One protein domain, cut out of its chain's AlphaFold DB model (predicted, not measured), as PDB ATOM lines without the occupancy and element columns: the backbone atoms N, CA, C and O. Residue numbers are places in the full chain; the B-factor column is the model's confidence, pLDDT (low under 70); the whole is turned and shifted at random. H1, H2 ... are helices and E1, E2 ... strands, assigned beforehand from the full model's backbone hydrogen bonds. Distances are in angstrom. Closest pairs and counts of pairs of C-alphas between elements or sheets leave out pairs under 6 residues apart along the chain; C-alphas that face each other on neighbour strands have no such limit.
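Overview. This is residues 3 to 59 and 98 to 137 of the 138 residues of an uncharacterized protein of Clostridium botulinum (UniProt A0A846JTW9). A strongly twisted sheet of five strands curls like part of a barrel round one helix, H2, while a shorter helix, H1, packs on the sheet away from H2. The long strand E3 runs along much of the elongated outline, with the E2 and E3 hairpin turn toward one end and the E3 and E4 pair toward the other; a long stretch with no named element, residues 105 to 116, leads from one edge strand, E4, to the other, E5. You have 97 printed residues with two named helices and five named strands, in the order H1, E1, E2, E3, E4, E5, H2. The sheet order is E4, E3, E2, E1, E5, antiparallel throughout, and the class is mixed, helices and strands. The whole is only just compact, close to loose, with a radius of gyration of the C-alphas of 14.5 A, and it spans 50 by 29 by 21 A.

Along the chain. Begin with the longest strand, E3, residues 42 to 57: find C-alpha 42 at (51.469, 49.919, 19.301) and go 43.7 A to C-alpha 57 at (14.485, 26.993, 23.581). Before it comes E2, residues 26 to 37, 29.9 A long, which bends by 63 degrees at residue 29. E1, residues 16 to 23, is 20.3 A long and bends by 57 degrees at residue 20. The edge strands are E4, residues 98 to 104, 19.4 A long, and E5, residues 117 to 121, 12.8 A long. H1, residues 4 to 11, begins at C-alpha 4, (50.304, 35.653, 14.573), and covers 10.6 A. H2, residues 123 to 135, covers 18.6 A and ends at C-alpha 135, (27.232, 16.899, 16.257).

Arrangement. Look first at the meander E1, E2, E3, each strand the antiparallel neighbour of the one before; E1 and E2 form a hairpin, and so do E2 and E3. Between E3 and E2 you will find N 33 and O 46 within hydrogen-bond range at 2.8 A, and between E2 and E1 N 30 and O 19 at 2.8 A. The pairing of E3 is staggered: its residues 42 to 49 pair with E2 and its residues 50 to 57 with E4, where N 103 and O 51 are 2.8 A apart. E5, the edge strand next to E1 in the sheet's order, is the antiparallel neighbour of E1, with N 20 and O 119 within hydrogen-bond range at 2.8 A. From edge to edge the strands' lines turn by 133 degrees and the way across the sheet turns by 126 degrees. H2 is on one face of this sheet, in two layers, a helix layer and a strand layer. Its closest C-alphas to E1 are those of Glu 123 and Tyr 18, 6.3 A apart; to E3 they are those of Met 130 and Leu 52, 6.6 A apart. H1 is on the sheet too: its closest C-alphas to E3 are those of Leu 9 and Pro 43, 7.5 A apart, and H1 and E5 are near each other, with 5 pairs of C-alphas within 10 A. H1 and H2 are apart, as are E4 and E5. In H1 and H2 every O i to N i+4 pair is within hydrogen-bond range.

Size, cuts and confidence. The two C-alphas farthest apart in the domain, those of Asp 40 and Asp 59, are 50.0 A apart. Residues 60 to 97 are not printed, and across this cut C-alphas 59 and 98 are 8.7 A apart. Of the links that are printed whole, E4 to E5 is long, with 12 residues, and the others are tight. The mean pLDDT of the printed part is 92.5; look to residue 137 for the one printed residue under 70.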
ATOM      1  N   LYS A   3      53.061  34.084  11.277       96.88
ATOM      2  CA  LYS A   3      53.394  34.933  12.431       96.88
ATOM      3  C   LYS A   3      52.132  35.641  12.909       96.88
ATOM      4  O   LYS A   3      51.662  36.553  12.228       96.88
ATOM      5  N   LEU A   4      51.618  35.244  14.073       94.44
ATOM      6  CA  LEU A   4      50.304  35.653  14.573       94.44
ATOM      7  C   LEU A   4      50.156  37.181  14.618       94.44
ATOM      8  O   LEU A   4      49.281  37.737  13.962       94.44
ATOM      9  N   LYS A   5      51.080  37.876  15.293       92.62
ATOM     10  CA  LYS A   5      51.031  39.343  15.425       92.62
ATOM     11  C   LYS A   5      51.026  40.066  14.072       92.62
ATOM     12  O   LYS A   5      50.260  41.007  13.898       92.62
ATOM     13  N   ASN A   6      51.851  39.632  13.115       95.38
ATOM     14  CA  ASN A   6      51.914  40.269  11.794       95.38
ATOM     15  C   ASN A   6      50.601  40.072  11.035       95.38
ATOM     16  O   ASN A   6      50.041  41.033  10.519       95.38
ATOM     17  N   PHE A   7      50.071  38.847  11.047       96.19
ATOM     18  CA  PHE A   7      48.788  38.551  10.423       96.19
ATOM     19  C   PHE A   7      47.660  39.410  11.010       96.19
ATOM     20  O   PHE A   7      46.864  39.974  10.259       96.19
ATOM     21  N   LEU A   8      47.603  39.557  12.337       94.00
ATOM     22  CA  LEU A   8      46.574  40.362  12.997       94.00
ATOM     23  C   LEU A   8      46.696  41.859  12.666       94.00
ATOM     24  O   LEU A   8      45.683  42.510  12.418       94.00
ATOM     25  N   LEU A   9      47.913  42.407  12.584       93.56
ATOM     26  CA  LEU A   9      48.137  43.796  12.150       93.56
ATOM     27  C   LEU A   9      47.618  44.048  10.724       93.56
ATOM     28  O   LEU A   9      46.974  45.072  10.450       93.56
ATOM     29  N   ASP A  10      47.859  43.093   9.830       94.50
ATOM     30  CA  ASP A  10      47.488  43.207   8.424       94.50
ATOM     31  C   ASP A  10      45.976  43.073   8.212       94.50
ATOM     32  O   ASP A  10      45.425  43.772   7.358       94.50
ATOM     33  N   ASN A  11      45.289  42.270   9.030       94.19
ATOM     34  CA  ASN A  11      43.903  41.867   8.774       94.19
ATOM     35  C   ASN A  11      42.857  42.456   9.737       94.19
ATOM     36  O   ASN A  11      41.720  42.679   9.327       94.19
ATOM     37  N   VAL A  12      43.200  42.761  10.992       90.75
ATOM     38  CA  VAL A  12      42.222  43.255  11.978       90.75
ATOM     39  C   VAL A  12      42.124  44.780  11.907       90.75
ATOM     40  O   VAL A  12      42.990  45.526  12.389       90.75
ATOM     41  N   LYS A  13      41.058  45.259  11.258       83.25
ATOM     42  CA  LYS A  13      40.799  46.696  11.052       83.25
ATOM     43  C   LYS A  13      39.766  47.284  12.013       83.25
ATOM     44  O   LYS A  13      39.868  48.469  12.309       83.25
ATOM     45  N   GLY A  14      38.829  46.473  12.502       83.69
ATOM     46  CA  GLY A  14      37.795  46.876  13.456       83.69
ATOM     47  C   GLY A  14      38.127  46.517  14.905       83.69
ATOM     48  O   GLY A  14      39.292  46.337  15.261       83.69
ATOM     49  N   THR A  15      37.072  46.403  15.715       80.62
ATOM     50  CA  THR A  15      37.136  45.996  17.124       80.62
ATOM     51  C   THR A  15      37.642  44.565  17.264       80.62
ATOM     52  O   THR A  15      38.539  44.319  18.052       80.62
ATOM     53  N   GLY A  16      37.198  43.631  16.427       89.19
ATOM     54  CA  GLY A  16      37.792  42.299  16.395       89.19
ATOM     55  C   GLY A  16      37.375  41.457  15.201       89.19
ATOM     56  O   GLY A  16      36.707  41.950  14.290       89.19
ATOM     57  N   ILE A  17      37.830  40.205  15.178       94.44
ATOM     58  CA  ILE A  17      37.519  39.243  14.118       94.44
ATOM     59  C   ILE A  17      37.484  37.807  14.645       94.44
ATOM     60  O   ILE A  17      38.296  37.432  15.494       94.44
ATOM     61  N   TYR A  18      36.580  36.990  14.101       96.50
ATOM     62  CA  TYR A  18      36.589  35.546  14.314       96.50
ATOM     63  C   TYR A  18      37.574  34.876  13.353       96.50
ATOM     64  O   TYR A  18      37.700  35.244  12.180       96.50
ATOM     65  N   ALA A  19      38.274  33.861  13.842       97.56
ATOM     66  CA  ALA A  19      39.168  33.053  13.032       97.56
ATOM     67  C   ALA A  19      39.166  31.590  13.478       97.56
ATOM     68  O   ALA A  19      39.053  31.287  14.661       97.56
ATOM     69  N   LEU A  20      39.377  30.683  12.526       97.94
ATOM     70  CA  LEU A  20      39.814  29.321  12.808       97.94
ATOM     71  C   LEU A  20      41.340  29.299  12.806       97.94
ATOM     72  O   LEU A  20      41.976  29.533  11.773       97.94
ATOM     73  N   VAL A  21      41.924  29.015  13.964       97.50
ATOM     74  CA  VAL A  21      43.373  28.941  14.155       97.50
ATOM     75  C   VAL A  21      43.783  27.479  14.185       97.50
ATOM     76  O   VAL A  21      43.200  26.682  14.915       97.50
ATOM     77  N   THR A  22      44.777  27.120  13.373       97.62
ATOM     78  CA  THR A  22      45.384  25.786  13.385       97.62
ATOM     79  C   THR A  22      46.732  25.840  14.090       97.62
ATOM     80  O   THR A  22      47.634  26.539  13.624       97.62
ATOM     81  N   TYR A  23      46.884  25.112  15.193       95.06
ATOM     82  CA  TYR A  23      48.164  24.914  15.875       95.06
ATOM     83  C   TYR A  23      48.168  23.573  16.610       95.06
ATOM     84  O   TYR A  23      47.129  23.116  17.084       95.06
ATOM     85  N   ASP A  24      49.335  22.933  16.682       94.00
ATOM     86  CA  ASP A  24      49.494  21.604  17.284       94.00
ATOM     87  C   ASP A  24      48.498  20.578  16.713       94.00
ATOM     88  O   ASP A  24      47.876  19.799  17.432       94.00
ATOM     89  N   LYS A  25      48.298  20.621  15.384       91.69
ATOM     90  CA  LYS A  25      47.334  19.789  14.632       91.69
ATOM     91  C   LYS A  25      45.861  19.940  15.042       91.69
ATOM     92  O   LYS A  25      45.016  19.211  14.520       91.69
ATOM     93  N   ASN A  26      45.538  20.880  15.925       93.62
ATOM     94  CA  ASN A  26      44.177  21.187  16.337       93.62
ATOM     95  C   ASN A  26      43.683  22.447  15.629       93.62
ATOM     96  O   ASN A  26      44.450  23.370  15.364       93.62
ATOM     97  N   ILE A  27      42.387  22.471  15.315       96.25
ATOM     98  CA  ILE A  27      41.702  23.644  14.770       96.25
ATOM     99  C   ILE A  27      40.716  24.109  15.824       96.25
ATOM    100  O   ILE A  27      39.880  23.314  16.254       96.25
ATOM    101  N   GLN A  28      40.782  25.385  16.185       94.38
ATOM    102  CA  GLN A  28      39.844  25.974  17.128       94.38
ATOM    103  C   GLN A  28      39.394  27.373  16.701       94.38
ATOM    104  O   GLN A  28      40.167  28.106  16.073       94.38
ATOM    105  N   PRO A  29      38.151  27.750  17.032       96.94
ATOM    106  CA  PRO A  29      37.652  29.093  16.842       96.94
ATOM    107  C   PRO A  29      38.272  30.016  17.893       96.94
ATOM    108  O   PRO A  29      38.457  29.658  19.057       96.94
ATOM    109  N   THR A  30      38.663  31.203  17.464       96.56
ATOM    110  CA  THR A  30      39.251  32.229  18.321       96.56
ATOM    111  C   THR A  30      38.756  33.587  17.861       96.56
ATOM    112  O   THR A  30      38.806  33.907  16.669       96.56
ATOM    113  N   TRP A  31      38.292  34.388  18.810       96.25
ATOM    114  CA  TRP A  31      38.011  35.797  18.609       96.25
ATOM    115  C   TRP A  31      39.260  36.607  18.943       96.25
ATOM    116  O   TRP A  31      39.817  36.484  20.033       96.25
ATOM    117  N   PHE A  32      39.701  37.443  18.009       94.75
ATOM    118  CA  PHE A  32      40.785  38.389  18.235       94.75
ATOM    119  C   PHE A  32      40.220  39.789  18.379       94.75
ATOM    120  O   PHE A  32      39.625  40.309  17.440       94.75
ATOM    121  N   ASN A  33      40.463  40.422  19.521       91.62
ATOM    122  CA  ASN A  33      40.062  41.795  19.795       91.62
ATOM    123  C   ASN A  33      41.285  42.718  19.748       91.62
ATOM    124  O   ASN A  33      42.354  42.375  20.256       91.62
ATOM    125  N   LYS A  34      41.142  43.881  19.116       90.56
ATOM    126  CA  LYS A  34      42.222  44.842  18.899       90.56
ATOM    127  C   LYS A  34      42.108  46.011  19.866       90.56
ATOM    128  O   LYS A  34      41.120  46.735  19.882       90.56
ATOM    129  N   TYR A  35      43.202  46.261  20.568       88.25
ATOM    130  CA  TYR A  35      43.383  47.383  21.474       88.25
ATOM    131  C   TYR A  35      44.615  48.202  21.091       88.25
ATOM    132  O   TYR A  35      45.473  47.771  20.314       88.25
ATOM    133  N   TRP A  36      44.712  49.402  21.653       89.19
ATOM    134  CA  TRP A  36      45.940  50.185  21.641       89.19
ATOM    135  C   TRP A  36      46.647  50.019  22.988       89.19
ATOM    136  O   TRP A  36      46.021  50.205  24.028       89.19
ATOM    137  N   SER A  37      47.928  49.636  22.979       87.69
ATOM    138  CA  SER A  37      48.756  49.644  24.191       87.69
ATOM    139  C   SER A  37      49.406  51.015  24.330       87.69
ATOM    140  O   SER A  37      50.290  51.355  23.542       87.69
ATOM    141  N   ASP A  38      49.005  51.784  25.344       89.75
ATOM    142  CA  ASP A  38      49.660  53.056  25.687       89.75
ATOM    143  C   ASP A  38      51.090  52.846  26.209       89.75
ATOM    144  O   ASP A  38      51.941  53.722  26.073       89.75
ATOM    145  N   VAL A  39      51.370  51.667  26.779       89.38
ATOM    146  CA  VAL A  39      52.692  51.302  27.310       89.38
ATOM    147  C   VAL A  39      53.689  51.082  26.176       89.38
ATOM    148  O   VAL A  39      54.815  51.567  26.231       89.38
ATOM    149  N   ASP A  40      53.265  50.369  25.134       86.88
ATOM    150  CA  ASP A  40      54.142  49.970  24.033       86.88
ATOM    151  C   ASP A  40      53.980  50.844  22.779       86.88
ATOM    152  O   ASP A  40      54.674  50.627  21.783       86.88
ATOM    153  N   ASN A  41      53.042  51.798  22.807       90.50
ATOM    154  CA  ASN A  41      52.665  52.679  21.701       90.50
ATOM    155  C   ASN A  41      52.435  51.927  20.373       90.50
ATOM    156  O   ASN A  41      52.910  52.330  19.308       90.50
ATOM    157  N   GLN A  42      51.745  50.787  20.446       89.00
ATOM    158  CA  GLN A  42      51.469  49.919  19.301       89.00
ATOM    159  C   GLN A  42      50.136  49.175  19.472       89.00
ATOM    160  O   GLN A  42      49.670  49.000  20.604       89.00
ATOM    161  N   PRO A  43      49.538  48.663  18.375       88.75
ATOM    162  CA  PRO A  43      48.388  47.778  18.477       88.75
ATOM    163  C   PRO A  43      48.725  46.521  19.283       88.75
ATOM    164  O   PRO A  43      49.748  45.863  19.049       88.75
ATOM    165  N   TRP A  44      47.826  46.183  20.195       87.81
ATOM    166  CA  TRP A  44      47.848  44.967  20.987       87.81
ATOM    167  C   TRP A  44      46.585  44.156  20.699       87.81
ATOM    168  O   TRP A  44      45.531  44.717  20.404       87.81
ATOM    169  N   PHE A  45      46.703  42.835  20.731       90.19
ATOM    170  CA  PHE A  45      45.611  41.925  20.433       90.19
ATOM    171  C   PHE A  45      45.383  41.019  21.631       90.19
ATOM    172  O   PHE A  45      46.341  40.446  22.153       90.19
ATOM    173  N   LEU A  46      44.125  40.909  22.036       90.00
ATOM    174  CA  LEU A  46      43.667  39.877  22.952       90.00
ATOM    175  C   LEU A  46      43.023  38.769  22.133       90.00
ATOM    176  O   LEU A  46      42.297  39.031  21.176       90.00
ATOM    177  N   GLU A  47      43.313  37.541  22.516       92.94
ATOM    178  CA  GLU A  47      42.729  36.340  21.946       92.94
ATOM    179  C   GLU A  47      41.791  35.716  22.966       92.94
ATOM    180  O   GLU A  47      42.092  35.661  24.157       92.94
ATOM    181  N   SER A  48      40.637  35.288  22.478       94.94
ATOM    182  CA  SER A  48      39.568  34.719  23.278       94.94
ATOM    183  C   SER A  48      39.137  33.404  22.644       94.94
ATOM    184  O   SER A  48      38.737  33.415  21.473       94.94
ATOM    185  N   PRO A  49      39.192  32.275  23.372       94.31
ATOM    186  CA  PRO A  49      38.598  31.046  22.876       94.31
ATOM    187  C   PRO A  49      37.087  31.259  22.732       94.31
ATOM    188  O   PRO A  49      36.461  31.909  23.574       94.31
ATOM    189  N   CYS A  50      36.518  30.735  21.647       95.75
ATOM    190  CA  CYS A  50      35.077  30.786  21.430       95.75
ATOM    191  C   CYS A  50      34.431  29.530  22.013       95.75
ATOM    192  O   CYS A  50      34.803  28.412  21.645       95.75
ATOM    193  N   GLU A  51      33.432  29.714  22.868       94.50
ATOM    194  CA  GLU A  51      32.599  28.630  23.381       94.50
ATOM    195  C   GLU A  51      31.154  28.805  22.929       94.50
ATOM    196  O   GLU A  51      30.594  29.900  22.975       94.50
ATOM    197  N   LEU A  52      30.540  27.706  22.492       95.50
ATOM    198  CA  LEU A  52      29.146  27.697  22.083       95.50
ATOM    199  C   LEU A  52      28.254  27.376  23.280       95.50
ATOM    200  O   LEU A  52      28.287  26.265  23.815       95.50
ATOM    201  N   CYS A  53      27.397  28.317  23.657       94.81
ATOM    202  CA  CYS A  53      26.405  28.121  24.702       94.81
ATOM    203  C   CYS A  53      25.013  27.986  24.087       94.81
ATOM    204  O   CYS A  53      24.552  28.861  23.360       94.81
ATOM    205  N   ARG A  54      24.309  26.895  24.406       95.06
ATOM    206  CA  ARG A  54      22.874  26.769  24.118       95.06
ATOM    207  C   ARG A  54      22.096  27.421  25.252       95.06
ATOM    208  O   ARG A  54      22.029  26.859  26.343       95.06
ATOM    209  N   ILE A  55      21.517  28.585  24.990       95.19
ATOM    210  CA  ILE A  55      20.935  29.444  26.023       95.19
ATOM    211  C   ILE A  55      19.536  28.969  26.403       95.19
ATOM    212  O   ILE A  55      19.275  28.619  27.554       95.19
ATOM    213  N   CYS A  56      18.619  28.930  25.438       95.62
ATOM    214  CA  CYS A  56      17.232  28.564  25.699       95.62
ATOM    215  C   CYS A  56      16.523  28.049  24.445       95.62
ATOM    216  O   CYS A  56      16.973  28.241  23.312       95.62
ATOM    217  N   LYS A  57      15.397  27.366  24.659       97.31
ATOM    218  CA  LYS A  57      14.485  26.993  23.581       97.31
ATOM    219  C   LYS A  57      13.603  28.194  23.251       97.31
ATOM    220  O   LYS A  57      13.022  28.790  24.152       97.31
ATOM    221  N   VAL A  58      13.466  28.503  21.969       97.25
ATOM    222  CA  VAL A  58      12.569  29.541  21.462       97.25
ATOM    223  C   VAL A  58      11.180  28.924  21.296       97.25
ATOM    224  O   VAL A  58      10.924  28.158  20.369       97.25
ATOM    225  N   ASP A  59      10.291  29.213  22.243       94.94
ATOM    226  CA  ASP A  59       8.920  28.687  22.319       94.94
ATOM    227  C   ASP A  59       7.845  29.676  21.827       94.94
ATOM    228  O   ASP A  59       6.665  29.337  21.729       94.94
ATOM    229  N   TRP A  98      16.319  26.606  18.948       96.56
ATOM    230  CA  TRP A  98      17.185  26.934  20.082       96.56
ATOM    231  C   TRP A  98      17.984  28.201  19.803       96.56
ATOM    232  O   TRP A  98      18.521  28.350  18.711       96.56
ATOM    233  N   PHE A  99      18.079  29.084  20.792       97.06
ATOM    234  CA  PHE A  99      18.948  30.254  20.751       97.06
ATOM    235  C   PHE A  99      20.330  29.902  21.309       97.06
ATOM    236  O   PHE A  99      20.439  29.303  22.387       97.06
ATOM    237  N   TYR A 100      21.366  30.267  20.564       96.94
ATOM    238  CA  TYR A 100      22.762  30.070  20.924       96.94
ATOM    239  C   TYR A 100      23.468  31.410  21.129       96.94
ATOM    240  O   TYR A 100      23.064  32.424  20.578       96.94
ATOM    241  N   GLU A 101      24.563  31.395  21.877       95.19
ATOM    242  CA  GLU A 101      25.517  32.500  21.929       95.19
ATOM    243  C   GLU A 101      26.936  31.955  21.783       95.19
ATOM    244  O   GLU A 101      27.242  30.846  22.237       95.19
ATOM    245  N   ILE A 102      27.801  32.746  21.146       95.75
ATOM    246  CA  ILE A 102      29.241  32.503  21.111       95.75
ATOM    247  C   ILE A 102      29.869  33.349  22.209       95.75
ATOM    248  O   ILE A 102      29.966  34.570  22.096       95.75
ATOM    249  N   VAL A 103      30.296  32.698  23.282       93.69
ATOM    250  CA  VAL A 103      30.963  33.376  24.388       93.69
ATOM    251  C   VAL A 103      32.454  33.457  24.084       93.69
ATOM    252  O   VAL A 103      33.109  32.446  23.839       93.69
ATOM    253  N   ASN A 104      32.988  34.678  24.113       92.56
ATOM    254  CA  ASN A 104      34.404  34.967  23.897       92.56
ATOM    255  C   ASN A 104      35.050  35.326  25.240       92.56
ATOM    256  O   ASN A 104      35.038  36.488  25.654       92.56
ATOM    257  N   PHE A 105      35.586  34.332  25.951       86.38
ATOM    258  CA  PHE A 105      36.185  34.566  27.266       86.38
ATOM    259  C   PHE A 105      37.449  35.417  27.151       86.38
ATOM    260  O   PHE A 105      38.327  35.161  26.328       86.38
ATOM    261  N   GLN A 106      37.571  36.436  28.000       81.44
ATOM    262  CA  GLN A 106      38.842  37.136  28.154       81.44
ATOM    263  C   GLN A 106      39.811  36.224  28.901       81.44
ATOM    264  O   GLN A 106      39.569  35.865  30.053       81.44
ATOM    265  N   THR A 107      40.899  35.851  28.240       84.00
ATOM    266  CA  THR A 107      41.932  34.987  28.809       84.00
ATOM    267  C   THR A 107      43.300  35.644  28.696       84.00
ATOM    268  O   THR A 107      43.496  36.605  27.948       84.00
ATOM    269  N   GLU A 108      44.272  35.108  29.432       82.00
ATOM    270  CA  GLU A 108      45.673  35.348  29.099       82.00
ATOM    271  C   GLU A 108      45.969  34.828  27.677       82.00
ATOM    272  O   GLU A 108      45.271  33.921  27.204       82.00
ATOM    273  N   PRO A 109      46.988  35.372  26.986       84.25
ATOM    274  CA  PRO A 109      47.434  34.814  25.716       84.25
ATOM    275  C   PRO A 109      47.787  33.324  25.856       84.25
ATOM    276  O   PRO A 109      48.602  32.951  26.701       84.25
ATOM    277  N   TYR A 110      47.190  32.481  25.020       91.19
ATOM    278  CA  TYR A 110      47.331  31.026  25.003       91.19
ATOM    279  C   TYR A 110      47.855  30.472  23.665       91.19
ATOM    280  O   TYR A 110      48.300  29.323  23.613       91.19
ATOM    281  N   LEU A 111      47.826  31.244  22.574       94.25
ATOM    282  CA  LEU A 111      48.360  30.857  21.273       94.25
ATOM    283  C   LEU A 111      49.878  31.085  21.202       94.25
ATOM    284  O   LEU A 111      50.418  32.055  21.745       94.25
ATOM    285  N   PRO A 112      50.608  30.227  20.469       94.81
ATOM    286  CA  PRO A 112      52.015  30.466  20.189       94.81
ATOM    287  C   PRO A 112      52.206  31.668  19.248       94.81
ATOM    288  O   PRO A 112      51.334  32.040  18.465       94.81
ATOM    289  N   LYS A 113      53.416  32.242  19.252       95.12
ATOM    290  CA  LYS A 113      53.786  33.366  18.362       95.12
ATOM    291  C   LYS A 113      53.661  33.028  16.872       95.12
ATOM    292  O   LYS A 113      53.477  33.927  16.045       95.12
ATOM    293  N   GLU A 114      53.807  31.751  16.536       97.00
ATOM    294  CA  GLU A 114      53.666  31.224  15.187       97.00
ATOM    295  C   GLU A 114      52.698  30.044  15.204       97.00
ATOM    296  O   GLU A 114      52.848  29.130  16.012       97.00
ATOM    297  N   VAL A 115      51.723  30.073  14.301       97.31
ATOM    298  CA  VAL A 115      50.693  29.038  14.147       97.31
ATOM    299  C   VAL A 115      50.791  28.411  12.758       97.31
ATOM    300  O   VAL A 115      51.456  28.940  11.862       97.31
ATOM    301  N   GLU A 116      50.152  27.268  12.542       98.12
ATOM    302  CA  GLU A 116      50.207  26.569  11.256       98.12
ATOM    303  C   GLU A 116      49.405  27.332  10.193       98.12
ATOM    304  O   GLU A 116      49.919  27.576   9.097       98.12
ATOM    305  N   ASN A 117      48.188  27.762  10.547       97.81
ATOM    306  CA  ASN A 117      47.263  28.476   9.670       97.81
ATOM    307  C   ASN A 117      46.292  29.373  10.461       97.81
ATOM    308  O   ASN A 117      45.966  29.077  11.610       97.81
ATOM    309  N   ILE A 118      45.796  30.436   9.821       97.69
ATOM    310  CA  ILE A 118      44.715  31.291  10.334       97.69
ATOM    311  C   ILE A 118      43.725  31.530   9.194       97.69
ATOM    312  O   ILE A 118      44.086  32.118   8.174       97.69
ATOM    313  N   LYS A 119      42.474  31.096   9.365       97.62
ATOM    314  CA  LYS A 119      41.377  31.381   8.431       97.62
ATOM    315  C   LYS A 119      40.403  32.350   9.091       97.62
ATOM    316  O   LYS A 119      39.736  31.971  10.047       97.62
ATOM    317  N   LEU A 120      40.306  33.568   8.566       97.06
ATOM    318  CA  LEU A 120      39.270  34.517   8.978       97.06
ATOM    319  C   LEU A 120      37.897  33.981   8.584       97.06
ATOM    320  O   LEU A 120      37.740  33.429   7.493       97.06
ATOM    321  N   ILE A 121      36.936  34.149   9.478       96.81
ATOM    322  CA  ILE A 121      35.560  33.698   9.305       96.81
ATOM    323  C   ILE A 121      34.605  34.745   9.879       96.81
ATOM    324  O   ILE A 121      34.972  35.541  10.744       96.81
ATOM    325  N   SER A 122      33.377  34.756   9.382       94.25
ATOM    326  CA  SER A 122      32.267  35.486   9.993       94.25
ATOM    327  C   SER A 122      31.824  34.830  11.307       94.25
ATOM    328  O   SER A 122      32.124  33.665  11.577       94.25
ATOM    329  N   GLU A 123      31.059  35.560  12.120       94.62
ATOM    330  CA  GLU A 123      30.430  34.997  13.323       94.62
ATOM    331  C   GLU A 123      29.492  33.832  12.977       94.62
ATOM    332  O   GLU A 123      29.480  32.804  13.652       94.62
ATOM    333  N   ARG A 124      28.776  33.947  11.851       93.75
ATOM    334  CA  ARG A 124      27.906  32.890  11.341       93.75
ATOM    335  C   ARG A 124      28.681  31.617  10.997       93.75
ATOM    336  O   ARG A 124      28.283  30.532  11.412       93.75
ATOM    337  N   GLU A 125      29.796  31.745  10.282       96.12
ATOM    338  CA  GLU A 125      30.675  30.607   9.981       96.12
ATOM    339  C   GLU A 125      31.285  30.002  11.259       96.12
ATOM    340  O   GLU A 125      31.509  28.794  11.321       96.12
ATOM    341  N   CYS A 126      31.534  30.819  12.291       96.94
ATOM    342  CA  CYS A 126      32.006  30.354  13.598       96.94
ATOM    343  C   CYS A 126      30.955  29.472  14.284       96.94
ATOM    344  O   CYS A 126      31.263  28.351  14.698       96.94
ATOM    345  N   LEU A 127      29.704  29.946  14.338       96.25
ATOM    346  CA  LEU A 127      28.567  29.194  14.872       96.25
ATOM    347  C   LEU A 127      28.412  27.844  14.165       96.25
ATOM    348  O   LEU A 127      28.325  26.808  14.822       96.25
ATOM    349  N   GLU A 128      28.388  27.853  12.831       95.38
ATOM    350  CA  GLU A 128      28.212  26.644  12.021       95.38
ATOM    351  C   GLU A 128      29.335  25.633  12.268       95.38
ATOM    352  O   GLU A 128      29.063  24.455  12.501       95.38
ATOM    353  N   TRP A 129      30.589  26.094  12.319       96.38
ATOM    354  CA  TRP A 129      31.726  25.231  12.630       96.38
ATOM    355  C   TRP A 129      31.597  24.585  14.016       96.38
ATOM    356  O   TRP A 129      31.849  23.387  14.166       96.38
ATOM    357  N   MET A 130      31.192  25.353  15.033       95.81
ATOM    358  CA  MET A 130      31.043  24.836  16.397       95.81
ATOM    359  C   MET A 130      29.884  23.843  16.513       95.81
ATOM    360  O   MET A 130      30.043  22.799  17.144       95.81
ATOM    361  N   LEU A 131      28.748  24.116  15.866       94.44
ATOM    362  CA  LEU A 131      27.610  23.193  15.821       94.44
ATOM    363  C   LEU A 131      27.980  21.867  15.148       94.44
ATOM    364  O   LEU A 131      27.627  20.803  15.657       94.44
ATOM    365  N   ASP A 132      28.728  21.914  14.045       94.19
ATOM    366  CA  ASP A 132      29.206  20.711  13.366       94.19
ATOM    367  C   ASP A 132      30.164  19.904  14.248       94.19
ATOM    368  O   ASP A 132      30.117  18.673  14.254       94.19
ATOM    369  N   LYS A 133      31.019  20.560  15.039       89.31
ATOM    370  CA  LYS A 133      31.887  19.858  15.995       89.31
ATOM    371  C   LYS A 133      31.113  19.179  17.113       89.31
ATOM    372  O   LYS A 133      31.474  18.062  17.468       89.31
ATOM    373  N   VAL A 134      30.065  19.809  17.639       85.00
ATOM    374  CA  VAL A 134      29.207  19.188  18.660       85.00
ATOM    375  C   VAL A 134      28.531  17.939  18.094       85.00
ATOM    376  O   VAL A 134      28.655  16.874  18.685       85.00
ATOM    377  N   LYS A 135      27.918  18.033  16.906       81.44
ATOM    378  CA  LYS A 135      27.232  16.899  16.257       81.44
ATOM    379  C   LYS A 135      28.152  15.718  15.940       81.44
ATOM    380  O   LYS A 135      27.708  14.582  15.977       81.44
ATOM    381  N   ASN A 136      29.412  15.980  15.592       73.31
ATOM    382  CA  ASN A 136      30.386  14.933  15.261       73.31
ATOM    383  C   ASN A 136      31.085  14.325  16.494       73.31
ATOM    384  O   ASN A 136      31.874  13.395  16.337       73.31
ATOM    385  N   ASN A 137      30.840  14.872  17.689       61.31
ATOM    386  CA  ASN A 137      31.353  14.360  18.961       61.31
ATOM    387  C   ASN A 137      30.279  13.602  19.776       61.31
ATOM    388  O   ASN A 137      30.596  13.120  20.865       61.31
TER     389      ASN A 137